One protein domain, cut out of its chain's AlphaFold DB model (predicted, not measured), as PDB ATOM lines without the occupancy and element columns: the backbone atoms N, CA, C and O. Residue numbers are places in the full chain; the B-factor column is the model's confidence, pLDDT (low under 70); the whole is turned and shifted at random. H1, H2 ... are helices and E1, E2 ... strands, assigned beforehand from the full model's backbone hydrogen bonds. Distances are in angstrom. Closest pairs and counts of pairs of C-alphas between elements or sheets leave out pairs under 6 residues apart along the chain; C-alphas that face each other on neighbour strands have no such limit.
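AT A GLANCE: This is residues 22 to 107 of the 309 residues of an uncharacterized protein of Flavobacteriaceae bacterium CG_4_10_14_3_um_filter_31_253 (UniProt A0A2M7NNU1). Two strand hairpins, E1 with E2 and E3 with E4, stand side by side through E1 and E3 as one strongly twisted sheet, with helix H2 packed on one face. H3 only grazes the sheet, H1 lies off it near H3, and the long link from H2 to H3 passes edge strand E2. The printed part has 86 residues, with three named helices and four named strands in the order E1 E2 H1 E3 E4 H2 H3; the class is mixed, helices and strands. The sheet, E2 E1 E3 E4, is mixed; the whole is compact, with a radius of gyration of the C-alphas of 12.2 A and spans of 34 by 29 by 20 A.

IN THESE COORDINATES: E1, residues 22 to 26, begins at C-alpha 22 (37.390, -31.697, 35.948) and is 13.0 A long. E2 is residues 32 to 37, 15.8 A. H1 is residues 41 to 48, E3 62 to 66, E4 69 to 73 and H2 78 to 84. H3, residues 99 to 105, ends at C-alpha 105 (19.112, -26.003, 40.185).

HOW THE PARTS SIT: E2 and E1 are antiparallel, with N 25 and O 33 2.8 A apart. E1 and E3 are parallel, with N 24 and O 63 2.8 A apart. E3 and E4 are antiparallel, with N 64 and O 71 2.9 A apart. H2 is on the sheet at a height of 7.7 A; its closest C-alpha pair with E2 is Cys 32 and His 82, 4.6 A. H1 is only just not on the sheet, with 4 pairs of C-alphas within 10 A. H1 and H3 are close but not clearly touching; their closest C-alphas, of Ile 47 and Lys 100, are 6.1 A apart. In H1, H2 and H3 every O i to N i+4 pair is within hydrogen-bond range.

THE WHOLE: The C-alphas farthest apart, of Pro 51 and Gly 89, are 35.0 A apart. The printed part has no cut. The links H1 to E3 and H2 to H3 are long; in the latter, residues 92 to 93 pair parallel with 33 to 34 of E2. Residue 107 is under pLDDT 70.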
ATOM      1  N   VAL A  22      37.653 -31.562  34.513       93.25
ATOM      2  CA  VAL A  22      37.390 -31.697  35.948       93.25
ATOM      3  C   VAL A  22      36.709 -30.432  36.449       93.25
ATOM      4  O   VAL A  22      37.169 -29.318  36.194       93.25
ATOM      5  N   ILE A  23      35.613 -30.618  37.174       95.31
ATOM      6  CA  ILE A  23      34.844 -29.553  37.806       95.31
ATOM      7  C   ILE A  23      34.840 -29.807  39.311       95.31
ATOM      8  O   ILE A  23      34.472 -30.898  39.738       95.31
ATOM      9  N   THR A  24      35.232 -28.826  40.119       95.62
ATOM     10  CA  THR A  24      35.019 -28.857  41.571       95.62
ATOM     11  C   THR A  24      33.753 -28.095  41.928       95.62
ATOM     12  O   THR A  24      33.454 -27.063  41.337       95.62
ATOM     13  N   ILE A  25      32.989 -28.625  42.876       95.94
ATOM     14  CA  ILE A  25      31.715 -28.077  43.341       95.94
ATOM     15  C   ILE A  25      31.890 -27.812  44.830       95.94
ATOM     16  O   ILE A  25      31.909 -28.748  45.629       95.94
ATOM     17  N   CYS A  26      32.075 -26.551  45.196       92.00
ATOM     18  CA  CYS A  26      32.408 -26.147  46.554       92.00
ATOM     19  C   CYS A  26      31.203 -25.548  47.270       92.00
ATOM     20  O   CYS A  26      30.401 -24.814  46.690       92.00
ATOM     21  N   THR A  27      31.114 -25.846  48.563       85.69
ATOM     22  CA  THR A  27      30.201 -25.181  49.490       85.69
ATOM     23  C   THR A  27      31.032 -24.333  50.437       85.69
ATOM     24  O   THR A  27      32.055 -24.795  50.946       85.69
ATOM     25  N   GLN A  28      30.603 -23.097  50.681       79.00
ATOM     26  CA  GLN A  28      31.320 -22.193  51.573       79.00
ATOM     27  C   GLN A  28      31.536 -22.859  52.942       79.00
ATOM     28  O   GLN A  28      30.590 -23.353  53.552       79.00
ATOM     29  N   ASN A  29      32.792 -22.885  53.395       84.81
ATOM     30  CA  ASN A  29      33.245 -23.475  54.662       84.81
ATOM     31  C   ASN A  29      33.036 -24.993  54.834       84.81
ATOM     32  O   ASN A  29      33.239 -25.500  55.934       84.81
ATOM     33  N   ASN A  30      32.665 -25.724  53.778       89.69
ATOM     34  CA  ASN A  30      32.361 -27.161  53.837       89.69
ATOM     35  C   ASN A  30      33.174 -28.000  52.832       89.69
ATOM     36  O   ASN A  30      32.883 -29.176  52.616       89.69
ATOM     37  N   GLY A  31      34.199 -27.416  52.215       94.12
ATOM     38  CA  GLY A  31      35.002 -28.068  51.191       94.12
ATOM     39  C   GLY A  31      34.272 -28.243  49.864       94.12
ATOM     40  O   GLY A  31      33.283 -27.573  49.555       94.12
ATOM     41  N   CYS A  32      34.807 -29.153  49.056       96.44
ATOM     42  CA  CYS A  32      34.341 -29.411  47.698       96.44
ATOM     43  C   CYS A  32      34.130 -30.897  47.410       96.44
ATOM     44  O   CYS A  32      34.760 -31.763  48.015       96.44
ATOM     45  N   GLU A  33      33.309 -31.176  46.411       97.06
ATOM     46  CA  GLU A  33      33.322 -32.428  45.657       97.06
ATOM     47  C   GLU A  33      33.973 -32.169  44.296       97.06
ATOM     48  O   GLU A  33      34.075 -31.018  43.864       97.06
ATOM     49  N   PHE A  34      34.404 -33.214  43.594       96.44
ATOM     50  CA  PHE A  34      34.821 -33.082  42.200       96.44
ATOM     51  C   PHE A  34      34.011 -33.990  41.291       96.44
ATOM     52  O   PHE A  34      33.565 -35.060  41.685       96.44
ATOM     53  N   ALA A  35      33.855 -33.577  40.048       96.06
ATOM     54  CA  ALA A  35      33.208 -34.334  39.004       96.06
ATOM     55  C   ALA A  35      34.083 -34.328  37.759       96.06
ATOM     56  O   ALA A  35      34.678 -33.309  37.400       96.06
ATOM     57  N   LYS A  36      34.128 -35.464  37.072       93.69
ATOM     58  CA  LYS A  36      34.721 -35.552  35.744       93.69
ATOM     59  C   LYS A  36      33.611 -35.513  34.702       93.69
ATOM     60  O   LYS A  36      32.704 -36.341  34.738       93.69
ATOM     61  N   VAL A  37      33.686 -34.572  33.770       90.75
ATOM     62  CA  VAL A  37      32.660 -34.368  32.743       90.75
ATOM     63  C   VAL A  37      33.212 -34.626  31.348       90.75
ATOM     64  O   VAL A  37      34.338 -34.251  31.016       90.75
ATOM     65  N   ASN A  38      32.379 -35.228  30.502       89.50
ATOM     66  CA  ASN A  38      32.664 -35.435  29.083       89.50
ATOM     67  C   ASN A  38      32.163 -34.234  28.267       89.50
ATOM     68  O   ASN A  38      31.325 -34.376  27.381       89.50
ATOM     69  N   LEU A  39      32.642 -33.039  28.616       87.25
ATOM     70  CA  LEU A  39      32.337 -31.785  27.930       87.25
ATOM     71  C   LEU A  39      33.634 -31.172  27.406       87.25
ATOM     72  O   LEU A  39      34.648 -31.156  28.102       87.25
ATOM     73  N   THR A  40      33.603 -30.644  26.188       88.81
ATOM     74  CA  THR A  40      34.691 -29.818  25.655       88.81
ATOM     75  C   THR A  40      34.714 -28.453  26.345       88.81
ATOM     76  O   THR A  40      33.704 -27.994  26.879       88.81
ATOM     77  N   LYS A  41      35.852 -27.757  26.288       89.25
ATOM     78  CA  LYS A  41      35.979 -26.397  26.838       89.25
ATOM     79  C   LYS A  41      34.947 -25.425  26.252       89.25
ATOM     80  O   LYS A  41      34.376 -24.644  26.998       89.25
ATOM     81  N   SER A  42      34.668 -25.527  24.949       85.19
ATOM     82  CA  SER A  42      33.651 -24.697  24.284       85.19
ATOM     83  C   SER A  42      32.255 -24.966  24.833       85.19
ATOM     84  O   SER A  42      31.546 -24.033  25.179       85.19
ATOM     85  N   GLN A  43      31.883 -26.240  25.002       83.69
ATOM     86  CA  GLN A  43      30.580 -26.596  25.573       83.69
ATOM     87  C   GLN A  43      30.419 -26.086  27.007       83.69
ATOM     88  O   GLN A  43      29.324 -25.701  27.405       83.69
ATOM     89  N   ILE A  44      31.496 -26.083  27.793       89.38
ATOM     90  CA  ILE A  44      31.476 -25.534  29.151       89.38
ATOM     91  C   ILE A  44      31.273 -24.016  29.114       89.38
ATOM     92  O   ILE A  44      30.429 -23.514  29.854       89.38
ATOM     93  N   ASP A  45      32.002 -23.299  28.257       83.94
ATOM     94  CA  ASP A  45      31.852 -21.848  28.073       83.94
ATOM     95  C   ASP A  45      30.416 -21.478  27.675       83.94
ATOM     96  O   ASP A  45      29.834 -20.562  28.266       83.94
ATOM     97  N   ASP A  46      29.822 -22.241  26.753       76.50
ATOM     98  CA  ASP A  46      28.435 -22.075  26.313       76.50
ATOM     99  C   ASP A  46      27.444 -22.300  27.464       76.50
ATOM    100  O   ASP A  46      26.539 -21.492  27.674       76.50
ATOM    101  N   ILE A  47      27.622 -23.371  28.249       81.31
ATOM    102  CA  ILE A  47      26.758 -23.681  29.401       81.31
ATOM    103  C   ILE A  47      26.876 -22.606  30.493       81.31
ATOM    104  O   ILE A  47      25.879 -22.261  31.125       81.31
ATOM    105  N   LEU A  48      28.078 -22.069  30.718       82.44
ATOM    106  CA  LEU A  48      28.326 -21.008  31.695       82.44
ATOM    107  C   LEU A  48      27.908 -19.616  31.196       82.44
ATOM    108  O   LEU A  48      27.902 -18.675  31.991       82.44
ATOM    109  N   GLY A  49      27.612 -19.457  29.901       74.19
ATOM    110  CA  GLY A  49      27.382 -18.153  29.280       74.19
ATOM    111  C   GLY A  49      28.609 -17.233  29.346       74.19
ATOM    112  O   GLY A  49      28.459 -16.014  29.458       74.19
ATOM    113  N   LYS A  50      29.824 -17.803  29.333       77.44
ATOM    114  CA  LYS A  50      31.096 -17.071  29.442       77.44
ATOM    115  C   LYS A  50      31.975 -17.346  28.212       77.44
ATOM    116  O   LYS A  50      32.761 -18.292  28.239       77.44
ATOM    117  N   PRO A  51      31.882 -16.534  27.144       76.50
ATOM    118  CA  PRO A  51      32.662 -16.764  25.933       76.50
ATOM    119  C   PRO A  51      34.167 -16.642  26.205       76.50
ATOM    120  O   PRO A  51      34.609 -15.708  26.879       76.50
ATOM    121  N   ASN A  52      34.959 -17.564  25.643       84.19
ATOM    122  CA  ASN A  52      36.420 -17.631  25.785       84.19
ATOM    123  C   ASN A  52      36.911 -17.717  27.241       84.19
ATOM    124  O   ASN A  52      37.970 -17.182  27.572       84.19
ATOM    125  N   PHE A  53      36.155 -18.356  28.126       89.44
ATOM    126  CA  PHE A  53      36.514 -18.478  29.534       89.44
ATOM    127  C   PHE A  53      37.496 -19.626  29.754       89.44
ATOM    128  O   PHE A  53      38.637 -19.382  30.147       89.44
ATOM    129  N   VAL A  54      37.094 -20.856  29.436       91.75
ATOM    130  CA  VAL A  54      37.922 -22.063  29.515       91.75
ATOM    131  C   VAL A  54      38.669 -22.286  28.203       91.75
ATOM    132  O   VAL A  54      39.820 -22.722  28.228       91.75
ATOM    133  N   VAL A  55      38.061 -21.965  27.051       89.50
ATOM    134  CA  VAL A  55      38.659 -22.211  25.721       89.50
ATOM    135  C   VAL A  55      40.016 -21.526  25.551       89.50
ATOM    136  O   VAL A  55      40.917 -22.107  24.950       89.50
ATOM    137  N   ARG A  56      40.204 -20.330  26.126       91.19
ATOM    138  CA  ARG A  56      41.479 -19.593  26.044       91.19
ATOM    139  C   ARG A  56      42.618 -20.228  26.844       91.19
ATOM    140  O   ARG A  56      43.773 -19.836  26.685       91.19
ATOM    141  N   GLU A  57      42.307 -21.156  27.744       90.31
ATOM    142  CA  GLU A  57      43.293 -21.729  28.646       90.31
ATOM    143  C   GLU A  57      44.088 -22.846  27.977       90.31
ATOM    144  O   GLU A  57      43.532 -23.763  27.366       90.31
ATOM    145  N   LYS A  58      45.411 -22.805  28.145       82.94
ATOM    146  CA  LYS A  58      46.314 -23.859  27.674       82.94
ATOM    147  C   LYS A  58      46.378 -24.993  28.699       82.94
ATOM    148  O   LYS A  58      46.458 -24.742  29.897       82.94
ATOM    149  N   GLY A  59      46.382 -26.237  28.221       80.00
ATOM    150  CA  GLY A  59      46.469 -27.424  29.077       80.00
ATOM    151  C   GLY A  59      45.164 -27.770  29.804       80.00
ATOM    152  O   GLY A  59      44.090 -27.263  29.469       80.00
ATOM    153  N   VAL A  60      45.257 -28.684  30.772       78.19
ATOM    154  CA  VAL A  60      44.126 -29.104  31.612       78.19
ATOM    155  C   VAL A  60      43.933 -28.082  32.729       78.19
ATOM    156  O   VAL A  60      44.887 -27.722  33.414       78.19
ATOM    157  N   VAL A  61      42.698 -27.628  32.914       87.25
ATOM    158  CA  VAL A  61      42.309 -26.724  34.001       87.25
ATOM    159  C   VAL A  61      41.197 -27.355  34.827       87.25
ATOM    160  O   VAL A  61      40.468 -28.212  34.325       87.25
ATOM    161  N   ILE A  62      41.060 -26.927  36.083       91.81
ATOM    162  CA  ILE A  62      39.909 -27.277  36.916       91.81
ATOM    163  C   ILE A  62      38.966 -26.081  36.941       91.81
ATOM    164  O   ILE A  62      39.377 -24.958  37.237       91.81
ATOM    165  N   ILE A  63      37.697 -26.322  36.632       94.12
ATOM    166  CA  ILE A  63      36.657 -25.308  36.791       94.12
ATOM    167  C   ILE A  63      36.120 -25.435  38.203       94.12
ATOM    168  O   ILE A  63      35.568 -26.471  38.564       94.12
ATOM    169  N   ASN A  64      36.269 -24.383  38.993       93.06
ATOM    170  CA  ASN A  64      35.725 -24.348  40.335       93.06
ATOM    171  C   ASN A  64      34.369 -23.646  40.332       93.06
ATOM    172  O   ASN A  64      34.256 -22.509  39.873       93.06
ATOM    173  N   LEU A  65      33.345 -24.335  40.828       92.88
ATOM    174  CA  LEU A  65      31.988 -23.831  40.977       92.88
ATOM    175  C   LEU A  65      31.689 -23.627  42.452       92.88
ATOM    176  O   LEU A  65      31.668 -24.579  43.230       92.88
ATOM    177  N   MET A  66      31.409 -22.384  42.818       87.19
ATOM    178  CA  MET A  66      30.843 -22.032  44.110       87.19
ATOM    179  C   MET A  66      29.500 -21.363  43.847       87.19
ATOM    180  O   MET A  66      29.435 -20.186  43.488       87.19
ATOM    181  N   ASP A  67      28.438 -22.157  43.966       80.00
ATOM    182  CA  ASP A  67      27.087 -21.765  43.570       80.00
ATOM    183  C   ASP A  67      27.060 -21.290  42.100       80.00
ATOM    184  O   ASP A  67      27.362 -22.070  41.194       80.00
ATOM    185  N   CYS A  68      26.784 -20.007  41.845       78.94
ATOM    186  CA  CYS A  68      26.754 -19.429  40.496       78.94
ATOM    187  C   CYS A  68      28.077 -18.851  40.003       78.94
ATOM    188  O   CYS A  68      28.175 -18.390  38.862       78.94
ATOM    189  N   VAL A  69      29.101 -18.850  40.849       83.56
ATOM    190  CA  VAL A  69      30.404 -18.303  40.502       83.56
ATOM    191  C   VAL A  69      31.278 -19.424  39.966       83.56
ATOM    192  O   VAL A  69      31.615 -20.364  40.682       83.56
ATOM    193  N   SER A  70      31.667 -19.300  38.698       90.44
ATOM    194  CA  SER A  70      32.689 -20.150  38.090       90.44
ATOM    195  C   SER A  70      34.034 -19.430  38.001       90.44
ATOM    196  O   SER A  70      34.122 -18.334  37.434       90.44
ATOM    197  N   THR A  71      35.079 -20.064  38.532       92.94
ATOM    198  CA  THR A  71      36.485 -19.648  38.423       92.94
ATOM    199  C   THR A  71      37.331 -20.757  37.797       92.94
ATOM    200  O   THR A  71      36.894 -21.902  37.669       92.94
ATOM    201  N   ILE A  72      38.540 -20.406  37.354       93.69
ATOM    202  CA  ILE A  72      39.507 -21.354  36.794       93.69
ATOM    203  C   ILE A  72      40.650 -21.498  37.783       93.69
ATOM    204  O   ILE A  72      41.328 -20.522  38.096       93.69
ATOM    205  N   GLU A  73      40.891 -22.727  38.217       92.50
ATOM    206  CA  GLU A  73      42.025 -23.087  39.055       92.50
ATOM    207  C   GLU A  73      43.096 -23.744  38.180       92.50
ATOM    208  O   GLU A  73      42.875 -24.779  37.542       92.50
ATOM    209  N   LYS A  74      44.272 -23.112  38.130       88.94
ATOM    210  CA  LYS A  74      45.427 -23.582  37.356       88.94
ATOM    211  C   LYS A  74      46.422 -24.255  38.287       88.94
ATOM    212  O   LYS A  74      46.646 -23.772  39.392       88.94
ATOM    213  N   ASN A  75      47.047 -25.334  37.820       84.38
ATOM    214  CA  ASN A  75      48.118 -26.044  38.535       84.38
ATOM    215  C   ASN A  75      47.732 -26.534  39.944       84.38
ATOM    216  O   ASN A  75      48.601 -26.747  40.786       84.38
ATOM    217  N   LYS A  76      46.434 -26.713  40.211       87.69
ATOM    218  CA  LYS A  76      45.926 -27.288  41.458       87.69
ATOM    219  C   LYS A  76      45.296 -28.643  41.186       87.69
ATOM    220  O   LYS A  76      44.770 -28.887  40.105       87.69
ATOM    221  N   ILE A  77      45.330 -29.502  42.197       92.31
ATOM    222  CA  ILE A  77      44.587 -30.763  42.222       92.31
ATOM    223  C   ILE A  77      43.269 -30.578  42.994       92.31
ATOM    224  O   ILE A  77      43.201 -29.692  43.851       92.31
ATOM    225  N   PRO A  78      42.236 -31.415  42.764       94.25
ATOM    226  CA  PRO A  78      40.953 -31.296  43.463       94.25
ATOM    227  C   PRO A  78      41.071 -31.284  44.992       94.25
ATOM    228  O   PRO A  78      40.362 -30.529  45.650       94.25
ATOM    229  N   GLN A  79      42.005 -32.062  45.551       95.88
ATOM    230  CA  GLN A  79      42.255 -32.109  46.995       95.88
ATOM    231  C   GLN A  79      42.710 -30.748  47.552       95.88
ATOM    232  O   GLN A  79      42.186 -30.290  48.561       95.88
ATOM    233  N   ALA A  80      43.610 -30.051  46.853       94.62
ATOM    234  CA  ALA A  80      44.087 -28.734  47.276       94.62
ATOM    235  C   ALA A  80      42.968 -27.677  47.230       94.62
ATOM    236  O   ALA A  80      42.916 -26.783  48.071       94.62
ATOM    237  N   ILE A  81      42.049 -27.783  46.264       93.81
ATOM    238  CA  ILE A  81      40.871 -26.907  46.181       93.81
ATOM    239  C   ILE A  81      39.889 -27.224  47.321       93.81
ATOM    240  O   ILE A  81      39.358 -26.303  47.937       93.81
ATOM    241  N   HIS A  82      39.680 -28.507  47.638       95.31
ATOM    242  CA  HIS A  82      38.844 -28.956  48.755       95.31
ATOM    243  C   HIS A  82      39.329 -28.389  50.096       95.31
ATOM    244  O   HIS A  82      38.542 -27.777  50.818       95.31
ATOM    245  N   GLU A  83      40.623 -28.518  50.394       94.50
ATOM    246  CA  GLU A  83      41.244 -27.997  51.621       94.50
ATOM    247  C   GLU A  83      41.210 -26.465  51.684       94.50
ATOM    248  O   GLU A  83      40.870 -25.897  52.722       94.50
ATOM    249  N   ALA A  84      41.459 -25.783  50.558       92.00
ATOM    250  CA  ALA A  84      41.359 -24.325  50.472       92.00
ATOM    251  C   ALA A  84      39.939 -23.794  50.749       92.00
ATOM    252  O   ALA A  84      39.781 -22.629  51.103       92.00
ATOM    253  N   ASN A  85      38.913 -24.642  50.616       91.12
ATOM    254  CA  ASN A  85      37.522 -24.332  50.950       91.12
ATOM    255  C   ASN A  85      37.092 -24.928  52.306       91.12
ATOM    256  O   ASN A  85      35.906 -25.178  52.521       91.12
ATOM    257  N   TYR A  86      38.041 -25.141  53.227       93.94
ATOM    258  CA  TYR A  86      37.829 -25.681  54.581       93.94
ATOM    259  C   TYR A  86      37.327 -27.131  54.627       93.94
ATOM    260  O   TYR A  86      36.829 -27.598  55.654       93.94
ATOM    261  N   GLY A  87      37.469 -27.863  53.523       92.44
ATOM    262  CA  GLY A  87      37.171 -29.282  53.469       92.44
ATOM    263  C   GLY A  87      38.110 -30.096  54.356       92.44
ATOM    264  O   GLY A  87      39.295 -29.789  54.479       92.44
ATOM    265  N   LYS A  88      37.571 -31.142  54.985       93.19
ATOM    266  CA  LYS A  88      38.333 -32.094  55.799       93.19
ATOM    267  C   LYS A  88      38.261 -33.484  55.179       93.19
ATOM    268  O   LYS A  88      37.193 -33.927  54.761       93.19
ATOM    269  N   GLY A  89      39.377 -34.205  55.229       92.81
ATOM    270  CA  GLY A  89      39.484 -35.557  54.687       92.81
ATOM    271  C   GLY A  89      39.711 -35.570  53.175       92.81
ATOM    272  O   GLY A  89      40.221 -34.613  52.597       92.81
ATOM    273  N   ILE A  90      39.381 -36.696  52.542       95.19
ATOM    274  CA  ILE A  90      39.617 -36.914  51.111       95.19
ATOM    275  C   ILE A  90      38.443 -36.347  50.307       95.19
ATOM    276  O   ILE A  90      37.280 -36.655  50.589       95.19
ATOM    277  N   VAL A  91      38.753 -35.561  49.276       96.00
ATOM    278  CA  VAL A  91      37.768 -35.031  48.330       96.00
ATOM    279  C   VAL A  91      37.004 -36.169  47.645       96.00
ATOM    280  O   VAL A  91      37.587 -37.123  47.127       96.00
ATOM    281  N   LYS A  92      35.674 -36.071  47.633       96.75
ATOM    282  CA  LYS A  92      34.803 -37.095  47.045       96.75
ATOM    283  C   LYS A  92      34.539 -36.823  45.568       96.75
ATOM    284  O   LYS A  92      34.352 -35.675  45.166       96.75
ATOM    285  N   GLU A  93      34.470 -37.897  44.783       95.94
ATOM    286  CA  GLU A  93      33.985 -37.839  43.405       95.94
ATOM    287  C   GLU A  93      32.454 -37.895  43.375       95.94
ATOM    288  O   GLU A  93      31.840 -38.856  43.850       95.94
ATOM    289  N   ARG A  94      31.831 -36.897  42.753       94.75
ATOM    290  CA  ARG A  94      30.415 -36.889  42.413       94.75
ATOM    291  C   ARG A  94      30.215 -37.551  41.055       94.75
ATOM    292  O   ARG A  94      30.508 -36.976  40.005       94.75
ATOM    293  N   LYS A  95      29.679 -38.771  41.077       92.06
ATOM    294  CA  LYS A  95      29.311 -39.513  39.864       92.06
ATOM    295  C   LYS A  95      28.084 -38.887  39.194       92.06
ATOM    296  O   LYS A  95      27.218 -38.340  39.872       92.06
ATOM    297  N   ASN A  96      27.999 -39.012  37.868       86.75
ATOM    298  CA  ASN A  96      26.859 -38.562  37.052       86.75
ATOM    299  C   ASN A  96      26.522 -37.065  37.201       86.75
ATOM    300  O   ASN A  96      25.358 -36.673  37.131       86.75
ATOM    301  N   PHE A  97      27.527 -36.224  37.435       91.31
ATOM    302  CA  PHE A  97      27.332 -34.781  37.499       91.31
ATOM    303  C   PHE A  97      27.002 -34.201  36.118       91.31
ATOM    304  O   PHE A  97      27.727 -34.429  35.149       91.31
ATOM    305  N   ASP A  98      25.944 -33.395  36.061       87.50
ATOM    306  CA  ASP A  98      25.560 -32.606  34.894       87.50
ATOM    307  C   ASP A  98      25.685 -31.118  35.243       87.50
ATOM    308  O   ASP A  98      24.971 -30.601  36.107       87.50
ATOM    309  N   LEU A  99      26.618 -30.435  34.572       89.25
ATOM    310  CA  LEU A  99      26.908 -29.020  34.799       89.25
ATOM    311  C   LEU A  99      25.685 -28.134  34.546       89.25
ATOM    312  O   LEU A  99      25.412 -27.222  35.325       89.25
ATOM    313  N   LYS A 100      24.951 -28.389  33.459       82.31
ATOM    314  CA  LYS A 100      23.806 -27.563  33.074       82.31
ATOM    315  C   LYS A 100      22.676 -27.737  34.083       82.31
ATOM    316  O   LYS A 100      22.113 -26.738  34.520       82.31
ATOM    317  N   LYS A 101      22.408 -28.977  34.509       80.12
ATOM    318  CA  LYS A 101      21.440 -29.272  35.576       80.12
ATOM    319  C   LYS A 101      21.823 -28.589  36.890       80.12
ATOM    320  O   LYS A 101      20.980 -27.929  37.482       80.12
ATOM    321  N   TYR A 102      23.088 -28.673  37.306       86.44
ATOM    322  CA  TYR A 102      23.563 -28.020  38.531       86.44
ATOM    323  C   TYR A 102      23.360 -26.501  38.506       86.44
ATOM    324  O   TYR A 102      22.778 -25.936  39.429       86.44
ATOM    325  N   LEU A 103      23.816 -25.833  37.439       81.44
ATOM    326  CA  LEU A 103      23.666 -24.383  37.303       81.44
ATOM    327  C   LEU A 103      22.196 -23.985  37.240       81.44
ATOM    328  O   LEU A 103      21.829 -22.930  37.743       81.44
ATOM    329  N   PHE A 104      21.356 -24.820  36.637       72.25
ATOM    330  CA  PHE A 104      19.922 -24.614  36.638       72.25
ATOM    331  C   PHE A 104      19.347 -24.700  38.068       72.25
ATOM    332  O   PHE A 104      18.681 -23.767  38.505       72.25
ATOM    333  N   GLU A 105      19.626 -25.773  38.817       72.81
ATOM    334  CA  GLU A 105      19.112 -26.003  40.185       72.81
ATOM    335  C   GLU A 105      19.557 -24.922  41.176       72.81
ATOM    336  O   GLU A 105      18.820 -24.551  42.088       72.81
ATOM    337  N   LYS A 106      20.763 -24.383  40.984       75.12
ATOM    338  CA  LYS A 106      21.282 -23.236  41.740       75.12
ATOM    339  C   LYS A 106      20.738 -21.890  41.255       75.12
ATOM    340  O   LYS A 106      21.062 -20.838  41.799       75.12
ATOM    341  N   GLY A 107      19.893 -21.916  40.228       64.38
ATOM    342  CA  GLY A 107      19.313 -20.738  39.612       64.38
ATOM    343  C   GLY A 107      20.374 -19.832  39.009       64.38
ATOM    344  O   GLY A 107      20.173 -18.637  39.016       64.38
TER     345      GLY A 107